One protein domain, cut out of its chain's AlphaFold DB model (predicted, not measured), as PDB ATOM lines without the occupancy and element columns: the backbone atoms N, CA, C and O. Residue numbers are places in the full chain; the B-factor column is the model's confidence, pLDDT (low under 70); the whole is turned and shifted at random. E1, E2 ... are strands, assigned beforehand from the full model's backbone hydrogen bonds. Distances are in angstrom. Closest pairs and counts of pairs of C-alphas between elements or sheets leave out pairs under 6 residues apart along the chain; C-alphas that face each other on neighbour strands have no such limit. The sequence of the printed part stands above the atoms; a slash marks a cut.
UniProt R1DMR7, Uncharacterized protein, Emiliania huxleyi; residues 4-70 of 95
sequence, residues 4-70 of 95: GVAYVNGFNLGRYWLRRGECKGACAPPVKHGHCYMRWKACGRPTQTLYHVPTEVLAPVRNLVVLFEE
ATOM      1  N   GLY A   4     109.453  30.978  75.127       92.00
ATOM      2  CA  GLY A   4     109.784  32.230  74.480       92.00
ATOM      3  C   GLY A   4     108.588  32.944  73.881       92.00
ATOM      4  O   GLY A   4     107.462  32.778  74.348       92.00
ATOM      5  N   VAL A   5     108.841  33.739  72.845       94.75
ATOM      6  CA  VAL A   5     107.828  34.499  72.098       94.75
ATOM      7  C   VAL A   5     107.934  34.167  70.616       94.75
ATOM      8  O   VAL A   5     109.037  34.038  70.082       94.75
ATOM      9  N   ALA A   6     106.788  34.008  69.959       94.19
ATOM     10  CA  ALA A   6     106.710  33.708  68.536       94.19
ATOM     11  C   ALA A   6     106.117  34.880  67.749       94.19
ATOM     12  O   ALA A   6     105.208  35.565  68.219       94.19
ATOM     13  N   TYR A   7     106.605  35.062  66.526       95.88
ATOM     14  CA  TYR A   7     106.088  36.032  65.574       95.88
ATOM     15  C   TYR A   7     105.884  35.388  64.207       95.88
ATOM     16  O   TYR A   7     106.667  34.530  63.795       95.88
ATOM     17  N   VAL A   8     104.876  35.861  63.477       95.81
ATOM     18  CA  VAL A   8     104.673  35.554  62.057       95.81
ATOM     19  C   VAL A   8     104.500  36.865  61.309       95.81
ATOM     20  O   VAL A   8     103.669  37.677  61.693       95.81
ATOM     21  N   ASN A   9     105.312  37.106  60.279       96.25
ATOM     22  CA  ASN A   9     105.282  38.336  59.474       96.25
ATOM     23  C   ASN A   9     105.309  39.634  60.315       96.25
ATOM     24  O   ASN A   9     104.661  40.622  59.984       96.25
ATOM     25  N   GLY A  10     106.041  39.625  61.434       96.69
ATOM     26  CA  GLY A  10     106.126  40.753  62.372       96.69
ATOM     27  C   GLY A  10     104.970  40.856  63.376       96.69
ATOM     28  O   GLY A  10     105.077  41.607  64.343       96.69
ATOM     29  N   PHE A  11     103.903  40.073  63.219       97.44
ATOM     30  CA  PHE A  11     102.813  39.987  64.186       97.44
ATOM     31  C   PHE A  11     103.196  39.090  65.367       97.44
ATOM     32  O   PHE A  11     103.687  37.979  65.176       97.44
ATOM     33  N   ASN A  12     102.952  39.560  66.590       97.19
ATOM     34  CA  ASN A  12     103.259  38.831  67.819       97.19
ATOM     35  C   ASN A  12     102.163  37.799  68.131       97.19
ATOM     36  O   ASN A  12     101.046  38.173  68.478       97.19
ATOM     37  N   LEU A  13     102.497  36.509  68.060       95.50
ATOM     38  CA  LEU A  13     101.585  35.412  68.414       95.50
ATOM     39  C   LEU A  13     101.471  35.188  69.928       95.50
ATOM     40  O   LEU A  13     100.610  34.442  70.391       95.50
ATOM     41  N   GLY A  14     102.346  35.818  70.706       96.06
ATOM     42  CA  GLY A  14     102.428  35.676  72.146       96.06
ATOM     43  C   GLY A  14     103.483  34.670  72.591       96.06
ATOM     44  O   GLY A  14     104.407  34.296  71.861       96.06
ATOM     45  N   ARG A  15     103.368  34.274  73.861       95.06
ATOM     46  CA  ARG A  15     104.326  33.382  74.513       95.06
ATOM     47  C   ARG A  15     104.055  31.930  74.145       95.06
ATOM     48  O   ARG A  15     102.921  31.475  74.262       95.06
ATOM     49  N   TYR A  16     105.114  31.196  73.822       92.00
ATOM     50  CA  TYR A  16     105.094  29.739  73.828       92.00
ATOM     51  C   TYR A  16     105.811  29.201  75.056       92.00
ATOM     52  O   TYR A  16     106.813  29.757  75.513       92.00
ATOM     53  N   TRP A  17     105.297  28.098  75.591       90.75
ATOM     54  CA  TRP A  17     105.953  27.372  76.667       90.75
ATOM     55  C   TRP A  17     105.616  25.888  76.580       90.75
ATOM     56  O   TRP A  17     104.514  25.452  76.904       90.75
ATOM     57  N   LEU A  18     106.606  25.092  76.188       88.06
ATOM     58  CA  LEU A  18     106.497  23.643  76.048       88.06
ATOM     59  C   LEU A  18     106.640  22.912  77.397       88.06
ATOM     60  O   LEU A  18     107.106  21.771  77.452       88.06
ATOM     61  N   ARG A  19     106.247  23.562  78.505       88.38
ATOM     62  CA  ARG A  19     106.292  22.975  79.849       88.38
ATOM     63  C   ARG A  19     105.428  21.724  79.867       88.38
ATOM     64  O   ARG A  19     104.286  21.756  79.427       88.38
ATOM     65  N   ARG A  20     105.949  20.626  80.411       88.81
ATOM     66  CA  ARG A  20     105.153  19.408  80.580       88.81
ATOM     67  C   ARG A  20     104.076  19.627  81.639       88.81
ATOM     68  O   ARG A  20     104.378  20.096  82.736       88.81
ATOM     69  N   GLY A  21     102.835  19.299  81.297       86.81
ATOM     70  CA  GLY A  21     101.715  19.342  82.227       86.81
ATOM     71  C   GLY A  21     101.868  18.279  83.310       86.81
ATOM     72  O   GLY A  21     102.209  17.129  83.023       86.81
ATOM     73  N   GLU A  22     101.607  18.659  84.558       83.69
ATOM     74  CA  GLU A  22     101.553  17.733  85.685       83.69
ATOM     75  C   GLU A  22     100.099  17.407  86.002       83.69
ATOM     76  O   GLU A  22      99.285  18.304  86.197       83.69
ATOM     77  N   CYS A  23      99.788  16.119  86.092       78.88
ATOM     78  CA  CYS A  23      98.471  15.634  86.488       78.88
ATOM     79  C   CYS A  23      98.553  15.109  87.912       78.88
ATOM     80  O   CYS A  23      98.581  13.904  88.155       78.88
ATOM     81  N   LYS A  24      98.697  16.039  88.852       75.06
ATOM     82  CA  LYS A  24      98.768  15.748  90.281       75.06
ATOM     83  C   LYS A  24      97.673  16.531  90.988       75.06
ATOM     84  O   LYS A  24      97.460  17.701  90.686       75.06
ATOM     85  N   GLY A  25      97.021  15.885  91.947       68.62
ATOM     86  CA  GLY A  25      95.975  16.483  92.772       68.62
ATOM     87  C   GLY A  25      94.666  15.700  92.723       68.62
ATOM     88  O   GLY A  25      94.330  15.080  91.713       68.62
ATOM     89  N   ALA A  26      93.931  15.741  93.835       63.91
ATOM     90  CA  ALA A  26      92.519  15.384  93.846       63.91
ATOM     91  C   ALA A  26      91.728  16.416  93.026       63.91
ATOM     92  O   ALA A  26      92.211  17.525  92.782       63.91
ATOM     93  N   CYS A  27      90.514  16.066  92.603       65.94
ATOM     94  CA  CYS A  27      89.590  17.012  91.980       65.94
ATOM     95  C   CYS A  27      89.562  18.318  92.783       65.94
ATOM     96  O   CYS A  27      89.364  18.267  93.998       65.94
ATOM     97  N   ALA A  28      89.772  19.467  92.130       56.91
ATOM     98  CA  ALA A  28      89.659  20.739  92.832       56.91
ATOM     99  C   ALA A  28      88.244  20.843  93.428       56.91
ATOM    100  O   ALA A  28      87.270  20.680  92.684       56.91
ATOM    101  N   PRO A  29      88.109  21.060  94.748       56.03
ATOM    102  CA  PRO A  29      86.810  21.285  95.358       56.03
ATOM    103  C   PRO A  29      86.103  22.478  94.696       56.03
ATOM    104  O   PRO A  29      86.771  23.459  94.360       56.03
ATOM    105  N   PRO A  30      84.770  22.426  94.533       53.81
ATOM    106  CA  PRO A  30      83.859  21.443  95.114       53.81
ATOM    107  C   PRO A  30      83.512  20.287  94.157       53.81
ATOM    108  O   PRO A  30      83.034  20.487  93.041       53.81
ATOM    109  N   VAL A  31      83.680  19.050  94.637       59.16
ATOM    110  CA  VAL A  31      83.183  17.835  93.971       59.16
ATOM    111  C   VAL A  31      81.686  17.718  94.262       59.16
ATOM    112  O   VAL A  31      81.293  17.309  95.354       59.16
ATOM    113  N   LYS A  32      80.827  18.101  93.314       55.09
ATOM    114  CA  LYS A  32      79.371  17.956  93.460       55.09
ATOM    115  C   LYS A  32      78.956  16.562  92.969       55.09
ATOM    116  O   LYS A  32      79.229  16.210  91.826       55.09
ATOM    117  N   HIS A  33      78.313  15.767  93.828       64.44
ATOM    118  CA  HIS A  33      77.756  14.441  93.493       64.44
ATOM    119  C   HIS A  33      78.760  13.406  92.938       64.44
ATOM    120  O   HIS A  33      78.400  12.585  92.104       64.44
ATOM    121  N   GLY A  34      80.029  13.440  93.363       56.91
ATOM    122  CA  GLY A  34      81.042  12.476  92.899       56.91
ATOM    123  C   GLY A  34      81.583  12.730  91.485       56.91
ATOM    124  O   GLY A  34      82.421  11.968  91.008       56.91
ATOM    125  N   HIS A  35      81.167  13.816  90.822       55.12
ATOM    126  CA  HIS A  35      81.705  14.195  89.519       55.12
ATOM    127  C   HIS A  35      82.940  15.087  89.669       55.12
ATOM    128  O   HIS A  35      82.885  16.203  90.188       55.12
ATOM    129  N   CYS A  36      84.072  14.589  89.178       60.56
ATOM    130  CA  CYS A  36      85.272  15.382  88.967       60.56
ATOM    131  C   CYS A  36      85.108  16.206  87.683       60.56
ATOM    132  O   CYS A  36      85.167  15.649  86.589       60.56
ATOM    133  N   TYR A  37      84.923  17.524  87.789       61.47
ATOM    134  CA  TYR A  37      84.897  18.398  86.603       61.47
ATOM    135  C   TYR A  37      86.283  18.573  85.962       61.47
ATOM    136  O   TYR A  37      86.395  19.002  84.817       61.47
ATOM    137  N   MET A  38      87.344  18.211  86.686       64.38
ATOM    138  CA  MET A  38      88.720  18.250  86.202       64.38
ATOM    139  C   MET A  38      89.103  16.885  85.632       64.38
ATOM    140  O   MET A  38      89.575  16.006  86.351       64.38
ATOM    141  N   ARG A  39      88.913  16.698  84.324       67.25
ATOM    142  CA  ARG A  39      89.526  15.579  83.601       67.25
ATOM    143  C   ARG A  39      90.881  16.033  83.081       67.25
ATOM    144  O   ARG A  39      90.956  16.709  82.057       67.25
ATOM    145  N   TRP A  40      91.944  15.660  83.787       74.12
ATOM    146  CA  TRP A  40      93.297  15.828  83.273       74.12
ATOM    147  C   TRP A  40      93.441  15.083  81.940       74.12
ATOM    148  O   TRP A  40      92.994  13.941  81.809       74.12
ATOM    149  N   LYS A  41      94.054  15.731  80.952       73.62
ATOM    150  CA  LYS A  41      94.370  15.157  79.640       73.62
ATOM    151  C   LYS A  41      95.827  15.433  79.299       73.62
ATOM    152  O   LYS A  41      96.412  16.362  79.856       73.62
ATOM    153  N   ALA A  42      96.401  14.636  78.396       78.50
ATOM    154  CA  ALA A  42      97.749  14.849  77.871       78.50
ATOM    155  C   ALA A  42      98.848  15.034  78.953       78.50
ATOM    156  O   ALA A  42      99.770  15.836  78.809       78.50
ATOM    157  N   CYS A  43      98.770  14.278  80.051       86.19
ATOM    158  CA  CYS A  43      99.728  14.328  81.160       86.19
ATOM    159  C   CYS A  43     101.169  14.058  80.710       86.19
ATOM    160  O   CYS A  43     101.414  13.177  79.888       86.19
ATOM    161  N   GLY A  44     102.140  14.801  81.248       88.44
ATOM    162  CA  GLY A  44     103.552  14.658  80.878       88.44
ATOM    163  C   GLY A  44     103.890  15.131  79.457       88.44
ATOM    164  O   GLY A  44     105.066  15.137  79.090       88.44
ATOM    165  N   ARG A  45     102.897  15.569  78.672       89.06
ATOM    166  CA  ARG A  45     103.085  16.228  77.375       89.06
ATOM    167  C   ARG A  45     103.165  17.748  77.567       89.06
ATOM    168  O   ARG A  45     102.754  18.245  78.621       89.06
ATOM    169  N   PRO A  46     103.724  18.501  76.602       88.94
ATOM    170  CA  PRO A  46     103.703  19.958  76.654       88.94
ATOM    171  C   PRO A  46     102.274  20.483  76.824       88.94
ATOM    172  O   PRO A  46     101.363  20.008  76.151       88.94
ATOM    173  N   THR A  47     102.082  21.471  77.696       87.31
ATOM    174  CA  THR A  47     100.765  22.066  77.970       87.31
ATOM    175  C   THR A  47     100.144  22.718  76.739       87.31
ATOM    176  O   THR A  47      98.926  22.829  76.660       87.31
ATOM    177  N   GLN A  48     100.972  23.147  75.783       89.25
ATOM    178  CA  GLN A  48     100.530  23.713  74.517       89.25
ATOM    179  C   GLN A  48     101.579  23.475  73.425       89.25
ATOM    180  O   GLN A  48     102.715  23.939  73.534       89.25
ATOM    181  N   THR A  49     101.193  22.771  72.363       88.25
ATOM    182  CA  THR A  49     102.018  22.548  71.160       88.25
ATOM    183  C   THR A  49     101.502  23.311  69.943       88.25
ATOM    184  O   THR A  49     102.262  23.551  69.012       88.25
ATOM    185  N   LEU A  50     100.230  23.718  69.962       90.00
ATOM    186  CA  LEU A  50      99.584  24.459  68.884       90.00
ATOM    187  C   LEU A  50      99.423  25.924  69.275       90.00
ATOM    188  O   LEU A  50      98.873  26.246  70.332       90.00
ATOM    189  N   TYR A  51      99.886  26.802  68.395       91.50
ATOM    190  CA  TYR A  51      99.799  28.246  68.548       91.50
ATOM    191  C   TYR A  51      98.999  28.788  67.373       91.50
ATOM    192  O   TYR A  51      99.358  28.565  66.219       91.50
ATOM    193  N   HIS A  52      97.873  29.431  67.677       92.56
ATOM    194  CA  HIS A  52      96.971  29.947  66.658       92.56
ATOM    195  C   HIS A  52      97.637  31.092  65.893       92.56
ATOM    196  O   HIS A  52      98.129  32.042  66.501       92.56
ATOM    197  N   VAL A  53      97.611  31.005  64.565       94.00
ATOM    198  CA  VAL A  53      98.061  32.062  63.660       94.00
ATOM    199  C   VAL A  53      96.825  32.604  62.947       94.00
ATOM    200  O   VAL A  53      96.214  31.848  62.195       94.00
ATOM    201  N   PRO A  54      96.429  33.870  63.175       92.81
ATOM    202  CA  PRO A  54      95.323  34.473  62.439       92.81
ATOM    203  C   PRO A  54      95.609  34.466  60.936       92.81
ATOM    204  O   PRO A  54      96.712  34.818  60.506       92.81
ATOM    205  N   THR A  55      94.627  34.065  60.134       91.75
ATOM    206  CA  THR A  55      94.781  33.939  58.678       91.75
ATOM    207  C   THR A  55      95.133  35.277  58.029       91.75
ATOM    208  O   THR A  55      95.876  35.311  57.055       91.75
ATOM    209  N   GLU A  56      94.678  36.388  58.606       94.50
ATOM    210  CA  GLU A  56      94.928  37.757  58.142       94.50
ATOM    211  C   GLU A  56      96.411  38.148  58.206       94.50
ATOM    212  O   GLU A  56      96.842  39.078  57.529       94.50
ATOM    213  N   VAL A  57      97.199  37.444  59.022       95.75
ATOM    214  CA  VAL A  57      98.643  37.660  59.158       95.75
ATOM    215  C   VAL A  57      99.418  36.901  58.076       95.75
ATOM    216  O   VAL A  57     100.571  37.236  57.802       95.75
ATOM    217  N   LEU A  58      98.822  35.883  57.448       94.56
ATOM    218  CA  LEU A  58      99.491  35.014  56.483       94.56
ATOM    219  C   LEU A  58      99.470  35.593  55.063       94.56
ATOM    220  O   LEU A  58      98.454  36.054  54.554       94.56
ATOM    221  N   ALA A  59     100.610  35.484  54.387       93.81
ATOM    222  CA  ALA A  59     100.750  35.674  52.953       93.81
ATOM    223  C   ALA A  59     100.578  34.332  52.212       93.81
ATOM    224  O   ALA A  59     100.853  33.274  52.793       93.81
ATOM    225  N   PRO A  60     100.212  34.344  50.914       91.81
ATOM    226  CA  PRO A  60     100.078  33.120  50.120       91.81
ATOM    227  C   PRO A  60     101.351  32.263  50.086       91.81
ATOM    228  O   PRO A  60     101.280  31.039  50.055       91.81
ATOM    229  N   VAL A  61     102.525  32.903  50.100       91.88
ATOM    230  CA  VAL A  61     103.841  32.253  50.123       91.88
ATOM    231  C   VAL A  61     104.843  33.116  50.891       91.88
ATOM    232  O   VAL A  61     104.622  34.309  51.085       91.88
ATOM    233  N   ARG A  62     105.988  32.527  51.265       93.19
ATOM    234  CA  ARG A  62     107.145  33.232  51.858       93.19
ATOM    235  C   ARG A  62     106.856  33.930  53.198       93.19
ATOM    236  O   ARG A  62     107.418  34.984  53.476       93.19
ATOM    237  N   ASN A  63     106.020  33.319  54.036       93.12
ATOM    238  CA  ASN A  63     105.822  33.759  55.418       93.12
ATOM    239  C   ASN A  63     107.120  33.643  56.231       93.12
ATOM    240  O   ASN A  63     107.816  32.631  56.150       93.12
ATOM    241  N   LEU A  64     107.417  34.657  57.043       93.88
ATOM    242  CA  LEU A  64     108.537  34.651  57.978       93.88
ATOM    243  C   LEU A  64     108.040  34.259  59.370       93.88
ATOM    244  O   LEU A  64     107.211  34.960  59.949       93.88
ATOM    245  N   VAL A  65     108.592  33.182  59.925       92.88
ATOM    246  CA  VAL A  65     108.370  32.774  61.317       92.88
ATOM    247  C   VAL A  65     109.612  33.123  62.130       92.88
ATOM    248  O   VAL A  65     110.719  32.726  61.768       92.88
ATOM    249  N   VAL A  66     109.436  33.851  63.232       92.88
ATOM    250  CA  VAL A  66     110.520  34.202  64.161       92.88
ATOM    251  C   VAL A  66     110.200  33.640  65.538       92.88
ATOM    252  O   VAL A  66     109.107  33.838  66.063       92.88
ATOM    253  N   LEU A  67     111.171  32.956  66.138       91.00
ATOM    254  CA  LEU A  67     111.063  32.367  67.468       91.00
ATOM    255  C   LEU A  67     112.172  32.933  68.348       91.00
ATOM    256  O   LEU A  67     113.350  32.658  68.134       91.00
ATOM    257  N   PHE A  68     111.790  33.721  69.346       90.56
ATOM    258  CA  PHE A  68     112.709  34.234  70.351       90.56
ATOM    259  C   PHE A  68     112.675  33.309  71.567       90.56
ATOM    260  O   PHE A  68     111.633  33.195  72.204       90.56
ATOM    261  N   GLU A  69     113.769  32.609  71.866       88.12
ATOM    262  CA  GLU A  69     113.875  31.695  73.015       88.12
ATOM    263  C   GLU A  69     114.352  32.445  74.265       88.12
ATOM    264  O   GLU A  69     115.417  33.051  74.273       88.12
ATOM    265  N   GLU A  70     113.589  32.342  75.351       88.12
ATOM    266  CA  GLU A  70     113.889  32.956  76.651       88.12
ATOM    267  C   GLU A  70     114.978  32.184  77.420       88.12
ATOM    268  O   GLU A  70     115.582  32.707  78.355       88.12
TER     269      GLU A  70
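Overview. This is residues 4 to 70 of the 95 residues of an uncharacterized protein of Emiliania huxleyi (UniProt R1DMR7). Little regular structure is here: a small three-stranded sheet at one end and a long loop, residues 18 to 64, that runs far out to His 33, folds back and enters E3. The loop makes most of the length. The printed part has 67 residues, with no named helix and strands E1, E2, E3 along the chain; the antiparallel sheet has the order E2, E1, E3. The class is all strand, with 17 residues in named elements; the whole is extended, radius of gyration of the C-alphas 17.6 A, spans 53 by 25 by 15 A.

Arrangement. E1, residues 4 to 8, and E2, residues 11 to 17, form a hairpin, antiparallel at 148 degrees, with N 13 and O 6 2.9 A apart. E3, residues 65 to 69, is antiparallel to E1 at 170 degrees, with N 7 and O 66 2.8 A apart. E2 and E3, the edge strands, are apart.

Along the chain. E1 begins at C-alpha 4 (109.784, 32.230, 74.480) and measures 13.8 A, E2 18.0 A. E3, 13.0 A, ends at C-alpha 69 (113.875, 31.695, 73.015).

Size, cuts and confidence. The C-alphas farthest apart, of His 33 and Arg 62, are 54.3 A apart. The printed part has no cut. The link from E2 to E3 is long; residues 25 to 39 have pLDDT under 70.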